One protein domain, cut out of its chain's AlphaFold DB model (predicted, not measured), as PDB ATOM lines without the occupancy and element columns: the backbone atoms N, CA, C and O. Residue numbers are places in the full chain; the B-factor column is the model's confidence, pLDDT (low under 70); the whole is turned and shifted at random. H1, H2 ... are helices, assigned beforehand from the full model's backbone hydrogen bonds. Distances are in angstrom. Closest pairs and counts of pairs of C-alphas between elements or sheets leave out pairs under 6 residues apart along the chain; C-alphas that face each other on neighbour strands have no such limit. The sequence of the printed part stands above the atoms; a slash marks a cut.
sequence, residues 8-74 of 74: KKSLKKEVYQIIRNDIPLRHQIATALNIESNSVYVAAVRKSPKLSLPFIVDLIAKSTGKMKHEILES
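This is residues 8 to 74 of the 74 residues of an uncharacterized protein of Flavobacterium crassostreae (UniProt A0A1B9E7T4). A compact cluster of five mostly crossed helices: H1 and H3 lie partly side by side and run opposite ways, H2 packs across H3 at about a right angle, and H4 packs on H2. The short H5 packs on H4, with its Leu 72 close to Leu 11 of H1. The printed part has 67 residues, with five named helices, H1 to H5 in order, and no named strand; the class is all helix. The radius of gyration of the C-alphas is 10.8 A, and the spans are 29 by 24 by 21 A.

H1, residues 8 to 21, and H2, residues 23 to 33, only just touch, with 3 pairs of C-alphas within 8 A, and only at the corner; the closest C-alphas, of Ile 19 and Arg 26, are 5.6 A apart. H3, residues 37 to 45, touches H1's residues 16 to 20 alone, at a shallow tilt of 13 degrees, opposite ways, closest at C-alphas 20 and 41, 6.5 A. H2, the hub, touches H3 about perpendicular, at 82 degrees, closest at C-alphas 30 and 37, 4.8 A. H4, residues 53 to 64, touches H2 at a steep tilt of 57 degrees, closest at C-alphas 29 and 59, 7.0 A. H5, residues 68 to 73, touches H4's residues 57 to 61 alone, closest at C-alphas 61 and 68, 5.8 A. H5 is apart from H2 and H3. Every O i to N i+4 pair is within hydrogen-bond range in H2, H4 and H5; H1 has 8 of 10 and H3 3 of 5.

H1 runs 20.4 A from C-alpha 8 at (90.783, 123.318, 212.325). H2 spans 15.3 A, H3 13.6 A and H4 16.1 A. H5 spans 8.9 A, to C-alpha 73 at (94.012, 124.563, 203.260).

The C-alphas of Glu 36 and Glu 73, the two farthest apart, are 29.2 A apart. The printed part has no cut and no long link. Mean pLDDT of the printed part is 71.5; residues 8 to 13 and 63 to 74 are among those under 70.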
ATOM      1  N   LYS A   8      91.423 124.609 212.022       49.81
ATOM      2  CA  LYS A   8      90.783 123.318 212.325       49.81
ATOM      3  C   LYS A   8      89.259 123.362 212.510       49.81
ATOM      4  O   LYS A   8      88.621 122.321 212.357       49.81
ATOM      5  N   LYS A   9      88.663 124.489 212.919       53.06
ATOM      6  CA  LYS A   9      87.200 124.593 213.088       53.06
ATOM      7  C   LYS A   9      86.476 124.939 211.780       53.06
ATOM      8  O   LYS A   9      85.335 124.501 211.649       53.06
ATOM      9  N   SER A  10      87.093 125.679 210.852       60.41
ATOM     10  CA  SER A  10      86.486 125.985 209.542       60.41
ATOM     11  C   SER A  10      86.476 124.749 208.653       60.41
ATOM     12  O   SER A  10      85.408 124.352 208.199       60.41
ATOM     13  N   LEU A  11      87.609 124.049 208.576       60.34
ATOM     14  CA  LEU A  11      87.792 122.845 207.764       60.34
ATOM     15  C   LEU A  11      86.744 121.762 208.011       60.34
ATOM     16  O   LEU A  11      86.167 121.193 207.092       60.34
ATOM     17  N   LYS A  12      86.425 121.495 209.282       63.88
ATOM     18  CA  LYS A  12      85.375 120.522 209.627       63.88
ATOM     19  C   LYS A  12      84.011 120.942 209.095       63.88
ATOM     20  O   LYS A  12      83.233 120.098 208.669       63.88
ATOM     21  N   LYS A  13      83.707 122.236 209.168       67.75
ATOM     22  CA  LYS A  13      82.421 122.780 208.738       67.75
ATOM     23  C   LYS A  13      82.299 122.741 207.215       67.75
ATOM     24  O   LYS A  13      81.231 122.381 206.732       67.75
ATOM     25  N   GLU A  14      83.376 123.040 206.495       70.12
ATOM     26  CA  GLU A  14      83.430 122.920 205.037       70.12
ATOM     27  C   GLU A  14      83.257 121.486 204.567       70.12
ATOM     28  O   GLU A  14      82.367 121.225 203.767       70.12
ATOM     29  N   VAL A  15      83.997 120.531 205.133       71.69
ATOM     30  CA  VAL A  15      83.861 119.115 204.764       71.69
ATOM     31  C   VAL A  15      82.422 118.622 204.971       71.69
ATOM     32  O   VAL A  15      81.874 117.929 204.115       71.69
ATOM     33  N   TYR A  16      81.755 119.022 206.059       74.62
ATOM     34  CA  TYR A  16      80.345 118.672 206.264       74.62
ATOM     35  C   TYR A  16      79.397 119.366 205.287       74.62
ATOM     36  O   TYR A  16      78.393 118.768 204.900       74.62
ATOM     37  N   GLN A  17      79.685 120.606 204.888       77.25
ATOM     38  CA  GLN A  17      78.905 121.285 203.857       77.25
ATOM     39  C   GLN A  17      79.091 120.635 202.490       77.25
ATOM     40  O   GLN A  17      78.102 120.435 201.793       77.25
ATOM     41  N   ILE A  18      80.312 120.224 202.150       76.44
ATOM     42  CA  ILE A  18      80.615 119.497 200.918       76.44
ATOM     43  C   ILE A  18      79.827 118.182 200.896       76.44
ATOM     44  O   ILE A  18      79.047 117.966 199.981       76.44
ATOM     45  N   ILE A  19      79.885 117.364 201.956       76.81
ATOM     46  CA  ILE A  19      79.099 116.116 202.053       76.81
ATOM     47  C   ILE A  19      77.581 116.371 201.939       76.81
ATOM     48  O   ILE A  19      76.842 115.558 201.376       76.81
ATOM     49  N   ARG A  20      77.087 117.488 202.494       78.94
ATOM     50  CA  ARG A  20      75.661 117.846 202.480       78.94
ATOM     51  C   ARG A  20      75.178 118.391 201.134       78.94
ATOM     52  O   ARG A  20      74.009 118.185 200.806       78.94
ATOM     53  N   ASN A  21      76.028 119.073 200.382       82.88
ATOM     54  CA  ASN A  21      75.643 119.722 199.129       82.88
ATOM     55  C   ASN A  21      75.987 118.858 197.908       82.88
ATOM     56  O   ASN A  21      75.254 118.874 196.927       82.88
ATOM     57  N   ASP A  22      77.044 118.052 197.995       81.12
ATOM     58  CA  ASP A  22      77.490 117.151 196.936       81.12
ATOM     59  C   ASP A  22      76.842 115.764 197.109       81.12
ATOM     60  O   ASP A  22      77.258 114.927 197.918       81.12
ATOM     61  N   ILE A  23      75.736 115.551 196.390       81.94
ATOM     62  CA  ILE A  23      74.994 114.282 196.380       81.94
ATOM     63  C   ILE A  23      75.841 113.146 195.773       81.94
ATOM     64  O   ILE A  23      75.928 112.095 196.419       81.94
ATOM     65  N   PRO A  24      76.503 113.314 194.606       83.25
ATOM     66  CA  PRO A  24      77.410 112.302 194.055       83.25
ATOM     67  C   PRO A  24      78.489 111.841 195.039       83.25
ATOM     68  O   PRO A  24      78.643 110.639 195.265       83.25
ATOM     69  N   LEU A  25      79.179 112.780 195.691       80.62
ATOM     70  CA  LEU A  25      80.202 112.465 196.686       80.62
ATOM     71  C   LEU A  25      79.618 111.678 197.861       80.62
ATOM     72  O   LEU A  25      80.211 110.706 198.331       80.62
ATOM     73  N   ARG A  26      78.437 112.075 198.344       82.88
ATOM     74  CA  ARG A  26      77.762 111.363 199.431       82.88
ATOM     75  C   ARG A  26      77.463 109.923 199.052       82.88
ATOM     76  O   ARG A  26      77.693 109.044 199.873       82.88
ATOM     77  N   HIS A  27      76.994 109.675 197.830       83.94
ATOM     78  CA  HIS A  27      76.779 108.320 197.326       83.94
ATOM     79  C   HIS A  27      78.081 107.521 197.246       83.94
ATOM     80  O   HIS A  27      78.104 106.377 197.678       83.94
ATOM     81  N   GLN A  28      79.182 108.116 196.787       81.38
ATOM     82  CA  GLN A  28      80.481 107.434 196.753       81.38
ATOM     83  C   GLN A  28      80.982 107.055 198.151       81.38
ATOM     84  O   GLN A  28      81.432 105.929 198.360       81.38
ATOM     85  N   ILE A  29      80.860 107.965 199.123       79.12
ATOM     86  CA  ILE A  29      81.198 107.683 200.525       79.12
ATOM     87  C   ILE A  29      80.285 106.580 201.079       79.12
ATOM     88  O   ILE A  29      80.757 105.687 201.780       79.12
ATOM     89  N   ALA A  30      78.990 106.625 200.757       83.31
ATOM     90  CA  ALA A  30      78.006 105.629 201.176       83.31
ATOM     91  C   ALA A  30      78.361 104.231 200.661       83.31
ATOM     92  O   ALA A  30      78.440 103.291 201.449       83.31
ATOM     93  N   THR A  31      78.663 104.123 199.366       83.38
ATOM     94  CA  THR A  31      79.093 102.884 198.712       83.38
ATOM     95  C   THR A  31      80.390 102.359 199.323       83.38
ATOM     96  O   THR A  31      80.475 101.183 199.660       83.38
ATOM     97  N   ALA A  32      81.384 103.226 199.542       77.25
ATOM     98  CA  ALA A  32      82.665 102.830 200.127       77.25
ATOM     99  C   ALA A  32      82.546 102.336 201.580       77.25
ATOM    100  O   ALA A  32      83.332 101.499 202.018       77.25
ATOM    101  N   LEU A  33      81.575 102.857 202.333       75.81
ATOM    102  CA  LEU A  33      81.315 102.473 203.721       75.81
ATOM    103  C   LEU A  33      80.242 101.388 203.862       75.81
ATOM    104  O   LEU A  33      79.987 100.944 204.983       75.81
ATOM    105  N   ASN A  34      79.631 100.978 202.749       81.50
ATOM    106  CA  ASN A  34      78.479 100.084 202.698       81.50
ATOM    107  C   ASN A  34      77.350 100.519 203.658       81.50
ATOM    108  O   ASN A  34      76.854  99.738 204.469       81.50
ATOM    109  N   ILE A  35      76.995 101.806 203.609       82.50
ATOM    110  CA  ILE A  35      75.900 102.410 204.382       82.50
ATOM    111  C   ILE A  35      74.949 103.165 203.455       82.50
ATOM    112  O   ILE A  35      75.284 103.472 202.316       82.50
ATOM    113  N   GLU A  36      73.778 103.542 203.962       83.56
ATOM    114  CA  GLU A  36      72.876 104.423 203.221       83.56
ATOM    115  C   GLU A  36      73.463 105.829 203.041       83.56
ATOM    116  O   GLU A  36      74.046 106.405 203.966       83.56
ATOM    117  N   SER A  37      73.232 106.442 201.876       81.50
ATOM    118  CA  SER A  37      73.714 107.797 201.565       81.50
ATOM    119  C   SER A  37      73.201 108.846 202.550       81.50
ATOM    120  O   SER A  37      73.957 109.719 202.980       81.50
ATOM    121  N   ASN A  38      71.958 108.714 203.013       80.62
ATOM    122  CA  ASN A  38      71.382 109.579 204.046       80.62
ATOM    123  C   ASN A  38      72.092 109.447 205.403       80.62
ATOM    124  O   ASN A  38      72.186 110.420 206.159       80.62
ATOM    125  N   SER A  39      72.669 108.277 205.687       80.81
ATOM    126  CA  SER A  39      73.414 108.016 206.921       80.81
ATOM    127  C   SER A  39      74.821 108.618 206.914       80.81
ATOM    128  O   SER A  39      75.385 108.832 207.986       80.81
ATOM    129  N   VAL A  40      75.378 108.964 205.748       80.44
ATOM    130  CA  VAL A  40      76.730 109.544 205.624       80.44
ATOM    131  C   VAL A  40      76.836 110.881 206.358       80.44
ATOM    132  O   VAL A  40      77.755 111.077 207.153       80.44
ATOM    133  N   TYR A  41      75.877 111.791 206.154       78.75
ATOM    134  CA  TYR A  41      75.871 113.088 206.840       78.75
ATOM    135  C   TYR A  41      75.717 112.914 208.356       78.75
ATOM    136  O   TYR A  41      76.448 113.525 209.134       78.75
ATOM    137  N   VAL A  42      74.810 112.033 208.785       77.69
ATOM    138  CA  VAL A  42      74.571 111.754 210.208       77.69
ATOM    139  C   VAL A  42      75.814 111.153 210.865       77.69
ATOM    140  O   VAL A  42      76.208 111.584 211.948       77.69
ATOM    141  N   ALA A  43      76.469 110.196 210.209       75.69
ATOM    142  CA  ALA A  43      77.679 109.560 210.710       75.69
ATOM    143  C   ALA A  43      78.877 110.526 210.742       75.69
ATOM    144  O   ALA A  43      79.665 110.479 211.691       75.69
ATOM    145  N   ALA A  44      78.968 111.451 209.780       74.25
ATOM    146  CA  ALA A  44      79.956 112.527 209.773       74.25
ATOM    147  C   ALA A  44      79.729 113.506 210.946       74.25
ATOM    148  O   ALA A  44      80.650 113.782 211.714       74.25
ATOM    149  N   VAL A  45      78.486 113.954 211.170       74.31
ATOM    150  CA  VAL A  45      78.116 114.839 212.295       74.31
ATOM    151  C   VAL A  45      78.369 114.174 213.651       74.31
ATOM    152  O   VAL A  45      78.912 114.805 214.560       74.31
ATOM    153  N   ARG A  46      78.017 112.888 213.790       77.31
ATOM    154  CA  ARG A  46      78.202 112.104 215.023       77.31
ATOM    155  C   ARG A  46      79.655 111.697 215.284       77.31
ATOM    156  O   ARG A  46      79.912 111.062 216.302       77.31
ATOM    157  N   LYS A  47      80.602 112.075 214.414       69.38
ATOM    158  CA  LYS A  47      82.024 111.701 214.510       69.38
ATOM    159  C   LYS A  47      82.202 110.186 214.632       69.38
ATOM    160  O   LYS A  47      82.968 109.715 215.471       69.38
ATOM    161  N   SER A  48      81.454 109.431 213.827       70.75
ATOM    162  CA  SER A  48      81.572 107.976 213.821       70.75
ATOM    163  C   SER A  48      83.033 107.581 213.577       70.75
ATOM    164  O   SER A  48      83.666 108.146 212.682       70.75
ATOM    165  N   PRO A  49      83.585 106.603 214.314       69.50
ATOM    166  CA  PRO A  49      84.948 106.128 214.084       69.50
ATOM    167  C   PRO A  49      85.136 105.553 212.669       69.50
ATOM    168  O   PRO A  49      86.246 105.572 212.147       69.50
ATOM    169  N   LYS A  50      84.046 105.126 212.013       69.25
ATOM    170  CA  LYS A  50      84.033 104.695 210.604       69.25
ATOM    171  C   LYS A  50      84.158 105.855 209.601       69.25
ATOM    172  O   LYS A  50      84.434 105.619 208.435       69.25
ATOM    173  N   LEU A  51      83.944 107.098 210.037       69.31
ATOM    174  CA  LEU A  51      83.906 108.314 209.215       69.31
ATOM    175  C   LEU A  51      84.923 109.333 209.743       69.31
ATOM    176  O   LEU A  51      84.603 110.460 210.128       69.31
ATOM    177  N   SER A  52      86.181 108.898 209.813       71.31
ATOM    178  CA  SER A  52      87.280 109.751 210.251       71.31
ATOM    179  C   SER A  52      87.583 110.832 209.203       71.31
ATOM    180  O   SER A  52      87.464 110.611 208.000       71.31
ATOM    181  N   LEU A  53      88.005 112.018 209.653       68.12
ATOM    182  CA  LEU A  53      88.423 113.108 208.758       68.12
ATOM    183  C   LEU A  53      89.475 112.680 207.720       68.12
ATOM    184  O   LEU A  53      89.288 113.014 206.555       68.12
ATOM    185  N   PRO A  54      90.535 111.933 208.088       72.19
ATOM    186  CA  PRO A  54      91.513 111.449 207.117       72.19
ATOM    187  C   PRO A  54      90.887 110.565 206.037       72.19
ATOM    188  O   PRO A  54      91.234 110.705 204.870       72.19
ATOM    189  N   PHE A  55      89.941 109.699 206.412       74.94
ATOM    190  CA  PHE A  55      89.229 108.838 205.470       74.94
ATOM    191  C   PHE A  55      88.367 109.655 204.505       74.94
ATOM    192  O   PHE A  55      88.437 109.449 203.300       74.94
ATOM    193  N   ILE A  56      87.607 110.626 205.020       71.94
ATOM    194  CA  ILE A  56      86.777 111.515 204.195       71.94
ATOM    195  C   ILE A  56      87.644 112.306 203.215       71.94
ATOM    196  O   ILE A  56      87.322 112.367 202.036       71.94
ATOM    197  N   VAL A  57      88.742 112.895 203.691       70.44
ATOM    198  CA  VAL A  57      89.660 113.675 202.849       70.44
ATOM    199  C   VAL A  57      90.297 112.795 201.773       70.44
ATOM    200  O   VAL A  57      90.405 113.232 200.633       70.44
ATOM    201  N   ASP A  58      90.671 111.553 202.095       76.25
ATOM    202  CA  ASP A  58      91.200 110.595 201.113       76.25
ATOM    203  C   ASP A  58      90.159 110.227 200.045       76.25
ATOM    204  O   ASP A  58      90.487 110.115 198.866       76.25
ATOM    205  N   LEU A  59      88.893 110.085 200.444       72.56
ATOM    206  CA  LEU A  59      87.789 109.761 199.541       72.56
ATOM    207  C   LEU A  59      87.418 110.937 198.638       72.56
ATOM    208  O   LEU A  59      87.244 110.745 197.439       72.56
ATOM    209  N   ILE A  60      87.368 112.152 199.194       68.50
ATOM    210  CA  ILE A  60      87.184 113.387 198.422       68.50
ATOM    211  C   ILE A  60      88.345 113.558 197.441       68.50
ATOM    212  O   ILE A  60      88.103 113.824 196.268       68.50
ATOM    213  N   ALA A  61      89.593 113.364 197.877       72.06
ATOM    214  CA  ALA A  61      90.761 113.449 196.999       72.06
ATOM    215  C   ALA A  61      90.677 112.440 195.841       72.06
ATOM    216  O   ALA A  61      90.908 112.798 194.689       72.06
ATOM    217  N   LYS A  62      90.271 111.194 196.125       70.19
ATOM    218  CA  LYS A  62      90.070 110.158 195.100       70.19
ATOM    219  C   LYS A  62      88.921 110.466 194.143       70.19
ATOM    220  O   LYS A  62      89.043 110.147 192.967       70.19
ATOM    221  N   SER A  63      87.821 111.058 194.613       66.25
ATOM    222  CA  SER A  63      86.662 111.320 193.751       66.25
ATOM    223  C   SER A  63      86.760 112.607 192.939       66.25
ATOM    224  O   SER A  63      86.235 112.665 191.832       66.25
ATOM    225  N   THR A  64      87.420 113.632 193.478       63.38
ATOM    226  CA  THR A  64      87.567 114.942 192.827       63.38
ATOM    227  C   THR A  64      88.893 115.097 192.086       63.38
ATOM    228  O   THR A  64      89.079 116.086 191.385       63.38
ATOM    229  N   GLY A  65      89.830 114.157 192.260       62.56
ATOM    230  CA  GLY A  65      91.196 114.259 191.742       62.56
ATOM    231  C   GLY A  65      92.037 115.352 192.417       62.56
ATOM    232  O   GLY A  65      93.170 115.585 192.003       62.56
ATOM    233  N   LYS A  66      91.502 116.029 193.444       63.31
ATOM    234  CA  LYS A  66      92.175 117.125 194.153       63.31
ATOM    235  C   LYS A  66      93.203 116.603 195.146       63.31
ATOM    236  O   LYS A  66      93.009 115.569 195.788       63.31
ATOM    237  N   MET A  67      94.292 117.347 195.325       55.59
ATOM    238  CA  MET A  67      95.323 116.977 196.293       55.59
ATOM    239  C   MET A  67      94.828 117.196 197.728       55.59
ATOM    240  O   MET A  67      94.171 118.186 198.033       55.59
ATOM    241  N   LYS A  68      95.183 116.285 198.649       60.56
ATOM    242  CA  LYS A  68      94.771 116.326 200.073       60.56
ATOM    243  C   LYS A  68      95.061 117.667 200.760       60.56
ATOM    244  O   LYS A  68      94.328 118.064 201.659       60.56
ATOM    245  N   HIS A  69      96.126 118.335 200.325       54.31
ATOM    246  CA  HIS A  69      96.514 119.686 200.722       54.31
ATOM    247  C   HIS A  69      95.416 120.711 200.409       54.31
ATOM    248  O   HIS A  69      95.106 121.532 201.262       54.31
ATOM    249  N   GLU A  70      94.817 120.698 199.219       54.97
ATOM    250  CA  GLU A  70      93.837 121.718 198.805       54.97
ATOM    251  C   GLU A  70      92.537 121.617 199.611       54.97
ATOM    252  O   GLU A  70      91.887 122.617 199.897       54.97
ATOM    253  N   ILE A  71      92.192 120.397 200.031       58.03
ATOM    254  CA  ILE A  71      91.022 120.103 200.870       58.03
ATOM    255  C   ILE A  71      91.265 120.537 202.327       58.03
ATOM    256  O   ILE A  71      90.313 120.780 203.065       58.03
ATOM    257  N   LEU A  72      92.530 120.600 202.760       55.41
ATOM    258  CA  LEU A  72      92.925 120.947 204.127       55.41
ATOM    259  C   LEU A  72      93.386 122.402 204.304       55.41
ATOM    260  O   LEU A  72      93.535 122.827 205.447       55.41
ATOM    261  N   GLU A  73      93.595 123.152 203.222       47.78
ATOM    262  CA  GLU A  73      94.012 124.563 203.260       47.78
ATOM    263  C   GLU A  73      92.920 125.574 202.867       47.78
ATOM    264  O   GLU A  73      93.183 126.775 202.920       47.78
ATOM    265  N   SER A  74      91.706 125.118 202.523       44.25
ATOM    266  CA  SER A  74      90.545 126.005 202.307       44.25
ATOM    267  C   SER A  74      89.894 126.473 203.621       44.25
ATOM    268  O   SER A  74      89.907 125.715 204.628       44.25
TER     269      SER A  74